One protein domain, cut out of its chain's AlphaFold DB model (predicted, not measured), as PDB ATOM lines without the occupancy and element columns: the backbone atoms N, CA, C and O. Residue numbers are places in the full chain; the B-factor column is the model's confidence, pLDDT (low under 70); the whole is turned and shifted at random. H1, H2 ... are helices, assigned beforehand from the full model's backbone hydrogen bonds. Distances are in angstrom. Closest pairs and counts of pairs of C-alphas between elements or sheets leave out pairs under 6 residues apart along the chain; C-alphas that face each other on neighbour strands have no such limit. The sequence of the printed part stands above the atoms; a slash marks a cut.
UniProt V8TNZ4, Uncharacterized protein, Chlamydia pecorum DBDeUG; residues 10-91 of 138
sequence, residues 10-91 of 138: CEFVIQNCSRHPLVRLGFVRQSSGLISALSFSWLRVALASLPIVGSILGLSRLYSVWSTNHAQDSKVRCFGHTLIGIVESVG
ATOM      1  N   CYS A  10     167.995 148.531 215.202       86.69
ATOM      2  CA  CYS A  10     168.010 149.128 213.865       86.69
ATOM      3  C   CYS A  10     167.636 150.611 213.924       86.69
ATOM      4  O   CYS A  10     168.360 151.454 213.392       86.69
ATOM      5  N   GLU A  11     166.561 150.939 214.635       87.94
ATOM      6  CA  GLU A  11     166.115 152.307 214.866       87.94
ATOM      7  C   GLU A  11     167.194 153.126 215.587       87.94
ATOM      8  O   GLU A  11     167.496 154.249 215.176       87.94
ATOM      9  N   PHE A  12     167.849 152.543 216.600       89.19
ATOM     10  CA  PHE A  12     168.974 153.186 217.285       89.19
ATOM     11  C   PHE A  12     170.109 153.555 216.319       89.19
ATOM     12  O   PHE A  12     170.605 154.685 216.358       89.19
ATOM     13  N   VAL A  13     170.527 152.619 215.456       88.69
ATOM     14  CA  VAL A  13     171.639 152.828 214.513       88.69
ATOM     15  C   VAL A  13     171.284 153.882 213.469       88.69
ATOM     16  O   VAL A  13     172.103 154.762 213.208       88.69
ATOM     17  N   ILE A  14     170.073 153.833 212.909       90.31
ATOM     18  CA  ILE A  14     169.610 154.799 211.902       90.31
ATOM     19  C   ILE A  14     169.571 156.206 212.502       90.31
ATOM     20  O   ILE A  14     170.142 157.132 211.932       90.31
ATOM     21  N   GLN A  15     168.975 156.373 213.685       89.75
ATOM     22  CA  GLN A  15     168.835 157.695 214.304       89.75
ATOM     23  C   GLN A  15     170.152 158.268 214.848       89.75
ATOM     24  O   GLN A  15     170.250 159.472 215.072       89.75
ATOM     25  N   ASN A  16     171.174 157.438 215.068       89.12
ATOM     26  CA  ASN A  16     172.479 157.884 215.563       89.12
ATOM     27  C   ASN A  16     173.598 157.779 214.510       89.12
ATOM     28  O   ASN A  16     174.771 157.939 214.853       89.12
ATOM     29  N   CYS A  17     173.268 157.552 213.232       85.81
ATOM     30  CA  CYS A  17     174.262 157.396 212.165       85.81
ATOM     31  C   CYS A  17     175.053 158.686 211.874       85.81
ATOM     32  O   CYS A  17     176.234 158.610 211.532       85.81
ATOM     33  N   SER A  18     174.422 159.848 212.083       88.56
ATOM     34  CA  SER A  18     174.970 161.195 211.875       88.56
ATOM     35  C   SER A  18     175.679 161.781 213.102       88.56
ATOM     36  O   SER A  18     176.179 162.904 213.052       88.56
ATOM     37  N   ARG A  19     175.737 161.046 214.224       87.62
ATOM     38  CA  ARG A  19     176.470 161.479 215.423       87.62
ATOM     39  C   ARG A  19     177.966 161.585 215.136       87.62
ATOM     40  O   ARG A  19     178.513 160.851 214.316       87.62
ATOM     41  N   HIS A  20     178.632 162.447 215.905       90.06
ATOM     42  CA  HIS A  20     180.076 162.636 215.820       90.06
ATOM     43  C   HIS A  20     180.831 161.287 215.903       90.06
ATOM     44  O   HIS A  20     180.502 160.473 216.779       90.06
ATOM     45  N   PRO A  21     181.862 161.051 215.063       86.50
ATOM     46  CA  PRO A  21     182.549 159.758 214.963       86.50
ATOM     47  C   PRO A  21     183.052 159.220 216.303       86.50
ATOM     48  O   PRO A  21     182.952 158.029 216.576       86.50
ATOM     49  N   LEU A  22     183.527 160.115 217.171       85.69
ATOM     50  CA  LEU A  22     184.048 159.770 218.494       85.69
ATOM     51  C   LEU A  22     182.971 159.193 219.429       85.69
ATOM     52  O   LEU A  22     183.213 158.208 220.115       85.69
ATOM     53  N   VAL A  23     181.761 159.756 219.410       86.88
ATOM     54  CA  VAL A  23     180.619 159.234 220.182       86.88
ATOM     55  C   VAL A  23     180.156 157.905 219.586       86.88
ATOM     56  O   VAL A  23     179.850 156.959 220.309       86.88
ATOM     57  N   ARG A  24     180.161 157.807 218.253       88.19
ATOM     58  CA  ARG A  24     179.781 156.590 217.535       88.19
ATOM     59  C   ARG A  24     180.741 155.427 217.802       88.19
ATOM     60  O   ARG A  24     180.294 154.288 217.868       88.19
ATOM     61  N   LEU A  25     182.024 155.708 218.030       86.69
ATOM     62  CA  LEU A  25     183.048 154.717 218.384       86.69
ATOM     63  C   LEU A  25     182.782 154.032 219.743       86.69
ATOM     64  O   LEU A  25     183.243 152.914 219.998       86.69
ATOM     65  N   GLY A  26     182.048 154.696 220.638       85.94
ATOM     66  CA  GLY A  26     181.653 154.127 221.923       85.94
ATOM     67  C   GLY A  26     180.389 153.273 221.855       85.94
ATOM     68  O   GLY A  26     180.198 152.419 222.722       85.94
ATOM     69  N   PHE A  27     179.567 153.408 220.809       89.50
ATOM     70  CA  PHE A  27     178.360 152.598 220.650       89.50
ATOM     71  C   PHE A  27     178.687 151.109 220.519       89.50
ATOM     72  O   PHE A  27     179.637 150.707 219.850       89.50
ATOM     73  N   VAL A  28     177.875 150.287 221.182       87.19
ATOM     74  CA  VAL A  28     178.018 148.820 221.204       87.19
ATOM     75  C   VAL A  28     176.823 148.105 220.585       87.19
ATOM     76  O   VAL A  28     176.774 146.877 220.591       87.19
ATOM     77  N   ARG A  29     175.865 148.862 220.043       85.31
ATOM     78  CA  ARG A  29     174.738 148.332 219.277       85.31
ATOM     79  C   ARG A  29     174.987 148.430 217.781       85.31
ATOM     80  O   ARG A  29     175.362 149.485 217.273       85.31
ATOM     81  N   GLN A  30     174.731 147.323 217.098       83.69
ATOM     82  CA  GLN A  30     174.637 147.209 215.645       83.69
ATOM     83  C   GLN A  30     173.218 146.778 215.258       83.69
ATOM     84  O   GLN A  30     172.415 146.430 216.121       83.69
ATOM     85  N   SER A  31     172.908 146.772 213.961       80.31
ATOM     86  CA  SER A  31     171.613 146.304 213.442       80.31
ATOM     87  C   SER A  31     171.267 144.874 213.883       80.31
ATOM     88  O   SER A  31     170.097 144.554 214.045       80.31
ATOM     89  N   SER A  32     172.273 144.036 214.145       79.81
ATOM     90  CA  SER A  32     172.130 142.665 214.653       79.81
ATOM     91  C   SER A  32     171.991 142.550 216.181       79.81
ATOM     92  O   SER A  32     171.834 141.442 216.687       79.81
ATOM     93  N   GLY A  33     172.046 143.659 216.932       81.00
ATOM     94  CA  GLY A  33     171.955 143.672 218.396       81.00
ATOM     95  C   GLY A  33     173.240 144.121 219.099       81.00
ATOM     96  O   GLY A  33     174.005 144.939 218.580       81.00
ATOM     97  N   LEU A  34     173.459 143.626 220.322       82.06
ATOM     98  CA  LEU A  34     174.664 143.920 221.106       82.06
ATOM     99  C   LEU A  34     175.888 143.176 220.554       82.06
ATOM    100  O   LEU A  34     175.907 141.944 220.490       82.06
ATOM    101  N   ILE A  35     176.947 143.924 220.246       83.75
ATOM    102  CA  ILE A  35     178.238 143.358 219.839       83.75
ATOM    103  C   ILE A  35     178.865 142.615 221.033       83.75
ATOM    104  O   ILE A  35     178.611 142.941 222.200       83.75
ATOM    105  N   SER A  36     179.701 141.610 220.760       75.25
ATOM    106  CA  SER A  36     180.476 140.934 221.804       75.25
ATOM    107  C   SER A  36     181.317 141.937 222.589       75.25
ATOM    108  O   SER A  36     182.019 142.769 222.013       75.25
ATOM    109  N   ALA A  37     181.274 141.827 223.916       64.62
ATOM    110  CA  ALA A  37     182.029 142.696 224.804       64.62
ATOM    111  C   ALA A  37     183.544 142.589 224.597       64.62
ATOM    112  O   ALA A  37     184.230 143.511 224.992       64.62
ATOM    113  N   LEU A  38     184.060 141.520 223.973       63.28
ATOM    114  CA  LEU A  38     185.497 141.317 223.744       63.28
ATOM    115  C   LEU A  38     186.011 141.768 222.367       63.28
ATOM    116  O   LEU A  38     187.218 141.705 222.138       63.28
ATOM    117  N   SER A  39     185.162 142.223 221.437       65.69
ATOM    118  CA  SER A  39     185.649 142.675 220.125       65.69
ATOM    119  C   SER A  39     186.186 144.109 220.217       65.69
ATOM    120  O   SER A  39     185.508 145.077 219.861       65.69
ATOM    121  N   PHE A  40     187.399 144.265 220.740       66.56
ATOM    122  CA  PHE A  40     188.058 145.563 220.836       66.56
ATOM    123  C   PHE A  40     189.126 145.735 219.762       66.56
ATOM    124  O   PHE A  40     190.001 144.895 219.586       66.56
ATOM    125  N   SER A  41     189.078 146.879 219.081       78.50
ATOM    126  CA  SER A  41     190.214 147.390 218.318       78.50
ATOM    127  C   SER A  41     191.214 148.038 219.279       78.50
ATOM    128  O   SER A  41     190.811 148.790 220.169       78.50
ATOM    129  N   TRP A  42     192.509 147.791 219.087       78.44
ATOM    130  CA  TRP A  42     193.598 148.387 219.871       78.44
ATOM    131  C   TRP A  42     193.536 149.922 219.889       78.44
ATOM    132  O   TRP A  42     193.768 150.540 220.926       78.44
ATOM    133  N   LEU A  43     193.111 150.538 218.781       80.06
ATOM    134  CA  LEU A  43     192.904 151.984 218.681       80.06
ATOM    135  C   LEU A  43     191.830 152.473 219.664       80.06
ATOM    136  O   LEU A  43     191.972 153.522 220.285       80.06
ATOM    137  N   ARG A  44     190.756 151.697 219.843       81.38
ATOM    138  CA  ARG A  44     189.672 152.017 220.782       81.38
ATOM    139  C   ARG A  44     190.146 151.917 222.225       81.38
ATOM    140  O   ARG A  44     189.770 152.761 223.025       81.38
ATOM    141  N   VAL A  45     190.978 150.924 222.541       81.25
ATOM    142  CA  VAL A  45     191.578 150.769 223.877       81.25
ATOM    143  C   VAL A  45     192.501 151.950 224.191       81.25
ATOM    144  O   VAL A  45     192.403 152.528 225.269       81.25
ATOM    145  N   ALA A  46     193.326 152.370 223.228       81.31
ATOM    146  CA  ALA A  46     194.190 153.543 223.371       81.31
ATOM    147  C   ALA A  46     193.403 154.861 223.502       81.31
ATOM    148  O   ALA A  46     193.796 155.754 224.242       81.31
ATOM    149  N   LEU A  47     192.267 155.001 222.814       83.06
ATOM    150  CA  LEU A  47     191.397 156.172 222.975       83.06
ATOM    151  C   LEU A  47     190.627 156.137 224.301       83.06
ATOM    152  O   LEU A  47     190.405 157.184 224.906       83.06
ATOM    153  N   ALA A  48     190.240 154.950 224.769       80.56
ATOM    154  CA  ALA A  48     189.555 154.769 226.045       80.56
ATOM    155  C   ALA A  48     190.471 155.005 227.257       80.56
ATOM    156  O   ALA A  48     189.978 155.304 228.343       80.56
ATOM    157  N   SER A  49     191.791 154.901 227.081       79.88
ATOM    158  CA  SER A  49     192.767 155.215 228.128       79.88
ATOM    159  C   SER A  49     192.990 156.723 228.305       79.88
ATOM    160  O   SER A  49     193.467 157.153 229.351       79.88
ATOM    161  N   LEU A  50     192.612 157.563 227.340       83.00
ATOM    162  CA  LEU A  50     192.663 159.012 227.523       83.00
ATOM    163  C   LEU A  50     191.543 159.455 228.476       83.00
ATOM    164  O   LEU A  50     190.408 159.023 228.306       83.00
ATOM    165  N   PRO A  51     191.798 160.357 229.435       79.88
ATOM    166  CA  PRO A  51     190.831 160.679 230.483       79.88
ATOM    167  C   PRO A  51     189.515 161.245 229.927       79.88
ATOM    168  O   PRO A  51     188.449 160.713 230.205       79.88
ATOM    169  N   ILE A  52     189.573 162.271 229.072       84.56
ATOM    170  CA  ILE A  52     188.366 162.902 228.510       84.56
ATOM    171  C   ILE A  52     187.703 162.000 227.460       84.56
ATOM    172  O   ILE A  52     186.484 161.829 227.447       84.56
ATOM    173  N   VAL A  53     188.502 161.417 226.563       87.06
ATOM    174  CA  VAL A  53     187.983 160.591 225.464       87.06
ATOM    175  C   VAL A  53     187.398 159.285 226.000       87.06
ATOM    176  O   VAL A  53     186.307 158.907 225.588       87.06
ATOM    177  N   GLY A  54     188.054 158.648 226.969       86.56
ATOM    178  CA  GLY A  54     187.557 157.485 227.700       86.56
ATOM    179  C   GLY A  54     186.232 157.755 228.388       86.56
ATOM    180  O   GLY A  54     185.288 156.994 228.174       86.56
ATOM    181  N   SER A  55     186.091 158.900 229.067       88.06
ATOM    182  CA  SER A  55     184.803 159.308 229.635       88.06
ATOM    183  C   SER A  55     183.695 159.395 228.581       88.06
ATOM    184  O   SER A  55     182.605 158.857 228.782       88.06
ATOM    185  N   ILE A  56     183.965 160.006 227.423       89.88
ATOM    186  CA  ILE A  56     182.984 160.110 226.329       89.88
ATOM    187  C   ILE A  56     182.650 158.725 225.748       89.88
ATOM    188  O   ILE A  56     181.481 158.433 225.472       89.88
ATOM    189  N   LEU A  57     183.646 157.856 225.569       90.12
ATOM    190  CA  LEU A  57     183.471 156.498 225.042       90.12
ATOM    191  C   LEU A  57     182.673 155.602 226.000       90.12
ATOM    192  O   LEU A  57     181.754 154.909 225.559       90.12
ATOM    193  N   GLY A  58     182.955 155.661 227.301       88.69
ATOM    194  CA  GLY A  58     182.218 154.924 228.325       88.69
ATOM    195  C   GLY A  58     180.767 155.392 228.448       88.69
ATOM    196  O   GLY A  58     179.844 154.572 228.443       88.69
ATOM    197  N   LEU A  59     180.534 156.711 228.449       89.56
ATOM    198  CA  LEU A  59     179.185 157.287 228.492       89.56
ATOM    199  C   LEU A  59     178.376 156.952 227.238       89.56
ATOM    200  O   LEU A  59     177.196 156.612 227.327       89.56
ATOM    201  N   SER A  60     178.995 157.018 226.060       89.94
ATOM    202  CA  SER A  60     178.333 156.646 224.805       89.94
ATOM    203  C   SER A  60     178.045 155.145 224.720       89.94
ATOM    204  O   SER A  60     176.987 154.767 224.208       89.94
ATOM    205  N   ARG A  61     178.897 154.287 225.299       90.19
ATOM    206  CA  ARG A  61     178.598 152.859 225.487       90.19
ATOM    207  C   ARG A  61     177.388 152.650 226.385       90.19
ATOM    208  O   ARG A  61     176.451 151.973 225.970       90.19
ATOM    209  N   LEU A  62     177.381 153.249 227.575       90.06
ATOM    210  CA  LEU A  62     176.265 153.160 228.525       90.06
ATOM    211  C   LEU A  62     174.956 153.636 227.893       90.06
ATOM    212  O   LEU A  62     173.941 152.941 227.964       90.06
ATOM    213  N   TYR A  63     175.008 154.772 227.194       89.25
ATOM    214  CA  TYR A  63     173.883 155.293 226.428       89.25
ATOM    215  C   TYR A  63     173.372 154.267 225.415       89.25
ATOM    216  O   TYR A  63     172.189 153.944 225.410       89.25
ATOM    217  N   SER A  64     174.260 153.707 224.592       89.00
ATOM    218  CA  SER A  64     173.901 152.718 223.574       89.00
ATOM    219  C   SER A  64     173.263 151.464 224.181       89.00
ATOM    220  O   SER A  64     172.256 150.979 223.667       89.00
ATOM    221  N   VAL A  65     173.781 150.966 225.306       88.44
ATOM    222  CA  VAL A  65     173.232 149.785 225.989       88.44
ATOM    223  C   VAL A  65     171.812 150.051 226.495       88.44
ATOM    224  O   VAL A  65     170.920 149.248 226.222       88.44
ATOM    225  N   TRP A  66     171.593 151.181 227.172       86.94
ATOM    226  CA  TRP A  66     170.339 151.487 227.878       86.94
ATOM    227  C   TRP A  66     169.268 152.135 226.990       86.94
ATOM    228  O   TRP A  66     168.088 152.146 227.336       86.94
ATOM    229  N   SER A  67     169.646 152.664 225.826       85.56
ATOM    230  CA  SER A  67     168.733 153.398 224.937       85.56
ATOM    231  C   SER A  67     167.636 152.553 224.278       85.56
ATOM    232  O   SER A  67     166.721 153.102 223.675       85.56
ATOM    233  N   THR A  68     167.680 151.238 224.418       81.69
ATOM    234  CA  THR A  68     166.896 150.263 223.637       81.69
ATOM    235  C   THR A  68     166.614 149.074 224.534       81.69
ATOM    236  O   THR A  68     167.481 148.677 225.310       81.69
ATOM    237  N   ASN A  69     165.425 148.492 224.418       70.06
ATOM    238  CA  ASN A  69     165.001 147.375 225.257       70.06
ATOM    239  C   ASN A  69     164.628 146.189 224.369       70.06
ATOM    240  O   ASN A  69     163.467 145.988 224.024       70.06
ATOM    241  N   HIS A  70     165.641 145.443 223.927       67.56
ATOM    242  CA  HIS A  70     165.415 144.257 223.110       67.56
ATOM    243  C   HIS A  70     165.181 143.042 224.004       67.56
ATOM    244  O   HIS A  70     166.039 142.675 224.800       67.56
ATOM    245  N   ALA A  71     164.047 142.366 223.814       58.84
ATOM    246  CA  ALA A  71     163.661 141.187 224.591       58.84
ATOM    247  C   ALA A  71     164.634 139.993 224.465       58.84
ATOM    248  O   ALA A  71     164.631 139.111 225.318       58.84
ATOM    249  N   GLN A  72     165.466 139.964 223.417       62.59
ATOM    250  CA  GLN A  72     166.472 138.921 223.182       62.59
ATOM    251  C   GLN A  72     167.867 139.277 223.719       62.59
ATOM    252  O   GLN A  72     168.767 138.435 223.694       62.59
ATOM    253  N   ASP A  73     168.077 140.502 224.215       68.38
ATOM    254  CA  ASP A  73     169.362 140.867 224.805       68.38
ATOM    255  C   ASP A  73     169.547 140.105 226.125       68.38
ATOM    256  O   ASP A  73     168.795 140.255 227.090       68.38
ATOM    257  N   SER A  74     170.596 139.284 226.187       74.38
ATOM    258  CA  SER A  74     171.013 138.629 227.425       74.38
ATOM    259  C   SER A  74     171.269 139.680 228.512       74.38
ATOM    260  O   SER A  74     172.147 140.539 228.367       74.38
ATOM    261  N   LYS A  75     170.551 139.575 229.640       77.81
ATOM    262  CA  LYS A  75     170.757 140.434 230.821       77.81
ATOM    263  C   LYS A  75     172.221 140.442 231.271       77.81
ATOM    264  O   LYS A  75     172.744 141.486 231.647       77.81
ATOM    265  N   VAL A  76     172.902 139.299 231.153       78.69
ATOM    266  CA  VAL A  76     174.325 139.141 231.489       78.69
ATOM    267  C   VAL A  76     175.214 139.973 230.561       78.69
ATOM    268  O   VAL A  76     176.126 140.653 231.027       78.69
ATOM    269  N   ARG A  77     174.930 139.992 229.251       78.94
ATOM    270  CA  ARG A  77     175.675 140.824 228.287       78.94
ATOM    271  C   ARG A  77     175.453 142.315 228.525       78.94
ATOM    272  O   ARG A  77     176.412 143.082 228.486       78.94
ATOM    273  N   CYS A  78     174.214 142.716 228.799       82.69
ATOM    274  CA  CYS A  78     173.874 144.101 229.129       82.69
ATOM    275  C   CYS A  78     174.624 144.580 230.385       82.69
ATOM    276  O   CYS A  78     175.234 145.653 230.388       82.69
ATOM    277  N   PHE A  79     174.662 143.740 231.424       84.31
ATOM    278  CA  PHE A  79     175.401 144.021 232.652       84.31
ATOM    279  C   PHE A  79     176.913 144.124 232.411       84.31
ATOM    280  O   PHE A  79     177.532 145.092 232.844       84.31
ATOM    281  N   GLY A  80     177.497 143.199 231.643       84.62
ATOM    282  CA  GLY A  80     178.918 143.244 231.288       84.62
ATOM    283  C   GLY A  80     179.307 144.533 230.558       84.62
ATOM    284  O   GLY A  80     180.266 145.197 230.941       84.62
ATOM    285  N   HIS A  81     178.527 144.954 229.559       85.31
ATOM    286  CA  HIS A  81     178.774 146.223 228.860       85.31
ATOM    287  C   HIS A  81     178.563 147.452 229.742       85.31
ATOM    288  O   HIS A  81     179.250 148.453 229.552       85.31
ATOM    289  N   THR A  82     177.650 147.376 230.711       86.94
ATOM    290  CA  THR A  82     177.441 148.442 231.697       86.94
ATOM    291  C   THR A  82     178.653 148.570 232.618       86.94
ATOM    292  O   THR A  82     179.165 149.672 232.789       86.94
ATOM    293  N   LEU A  83     179.178 147.457 233.141       85.88
ATOM    294  CA  LEU A  83     180.394 147.465 233.958       85.88
ATOM    295  C   LEU A  83     181.592 148.016 233.185       85.88
ATOM    296  O   LEU A  83     182.274 148.908 233.680       85.88
ATOM    297  N   ILE A  84     181.818 147.546 231.955       85.62
ATOM    298  CA  ILE A  84     182.927 148.053 231.140       85.62
ATOM    299  C   ILE A  84     182.713 149.536 230.812       85.62
ATOM    300  O   ILE A  84     183.656 150.314 230.873       85.62
ATOM    301  N   GLY A  85     181.480 149.949 230.507       84.44
ATOM    302  CA  GLY A  85     181.150 151.349 230.261       84.44
ATOM    303  C   GLY A  85     181.427 152.244 231.469       84.44
ATOM    304  O   GLY A  85     181.948 153.339 231.290       84.44
ATOM    305  N   ILE A  86     181.155 151.786 232.695       86.25
ATOM    306  CA  ILE A  86     181.502 152.509 233.931       86.25
ATOM    307  C   ILE A  86     183.023 152.589 234.096       86.25
ATOM    308  O   ILE A  86     183.547 153.675 234.333       86.25
ATOM    309  N   VAL A  87     183.731 151.470 233.918       84.50
ATOM    310  CA  VAL A  87     185.199 151.426 234.013       84.50
ATOM    311  C   VAL A  87     185.849 152.357 232.989       84.50
ATOM    312  O   VAL A  87     186.745 153.106 233.351       84.50
ATOM    313  N   GLU A  88     185.377 152.382 231.742       83.25
ATOM    314  CA  GLU A  88     185.853 153.315 230.711       83.25
ATOM    315  C   GLU A  88     185.458 154.765 231.012       83.25
ATOM    316  O   GLU A  88     186.245 155.674 230.765       83.25
ATOM    317  N   SER A  89     184.264 154.984 231.580       84.00
ATOM    318  CA  SER A  89     183.781 156.328 231.918       84.00
ATOM    319  C   SER A  89     184.652 156.988 232.984       84.00
ATOM    320  O   SER A  89     184.950 158.179 232.897       84.00
ATOM    321  N   VAL A  90     185.051 156.206 233.989       80.38
ATOM    322  CA  VAL A  90     185.981 156.624 235.045       80.38
ATOM    323  C   VAL A  90     187.419 156.643 234.512       80.38
ATOM    324  O   VAL A  90     188.182 157.560 234.826       80.38
ATOM    325  N   GLY A  91     187.756 155.666 233.667       71.06
ATOM    326  CA  GLY A  91     189.001 155.541 232.920       71.06
ATOM    327  C   GLY A  91     190.260 155.762 233.760       71.06
ATOM    328  O   GLY A  91     190.295 155.547 234.973       71.06
TER     329      GLY A  91
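What this domain is: This is residues 10 to 91 of the 138 residues of an uncharacterized protein of Chlamydia pecorum DBDeUG (UniProt V8TNZ4). Long helices H4 and H5 lie side by side as a hairpin; short H2 packs on H4, H3 makes a corner with it, and H1 touches no helix. The 82 printed residues, with helices H1 to H5 in chain order and no named strand, are all-helix in class. The whole is compact, with a radius of gyration of the C-alphas of 11.9 A and spans of 34 by 29 by 18 A.

Where its parts are: H1, residues 10 to 15, begins at C-alpha 10 (168.010, 149.128, 213.865). H2 is residues 21 to 26, H3 42 to 48, H4 51 to 66 (22.6 A). H5, residues 75 to 91 (23.8 A), ends at C-alpha 91 (189.001, 155.541, 232.920).

How they stand to each other: The hub H4 touches H5 at a shallow tilt of 19 degrees, opposite ways; the closest C-alphas, of Ser 55 and Ser 89, are 3.9 A apart. With residues 56 to 61 alone, H4 touches H2, closest at the C-alphas of Gly 26 and Leu 57, 4.3 A. H3 and H4 touch only at the corner, closest at the C-alphas of Ala 48 and Gly 54, 3.8 A. Every O i to N i+4 pair is within hydrogen-bond range in H1, H3, H4 and H5; H2 has 1 of 2.

The domain as a whole: The C-alphas of Leu 50 and Ala 71, farthest apart, are 34.2 A apart. The printed part has no cut; the link H2 to H3 is long. Residues 37 to 40 and 70 to 73 have pLDDT under 70.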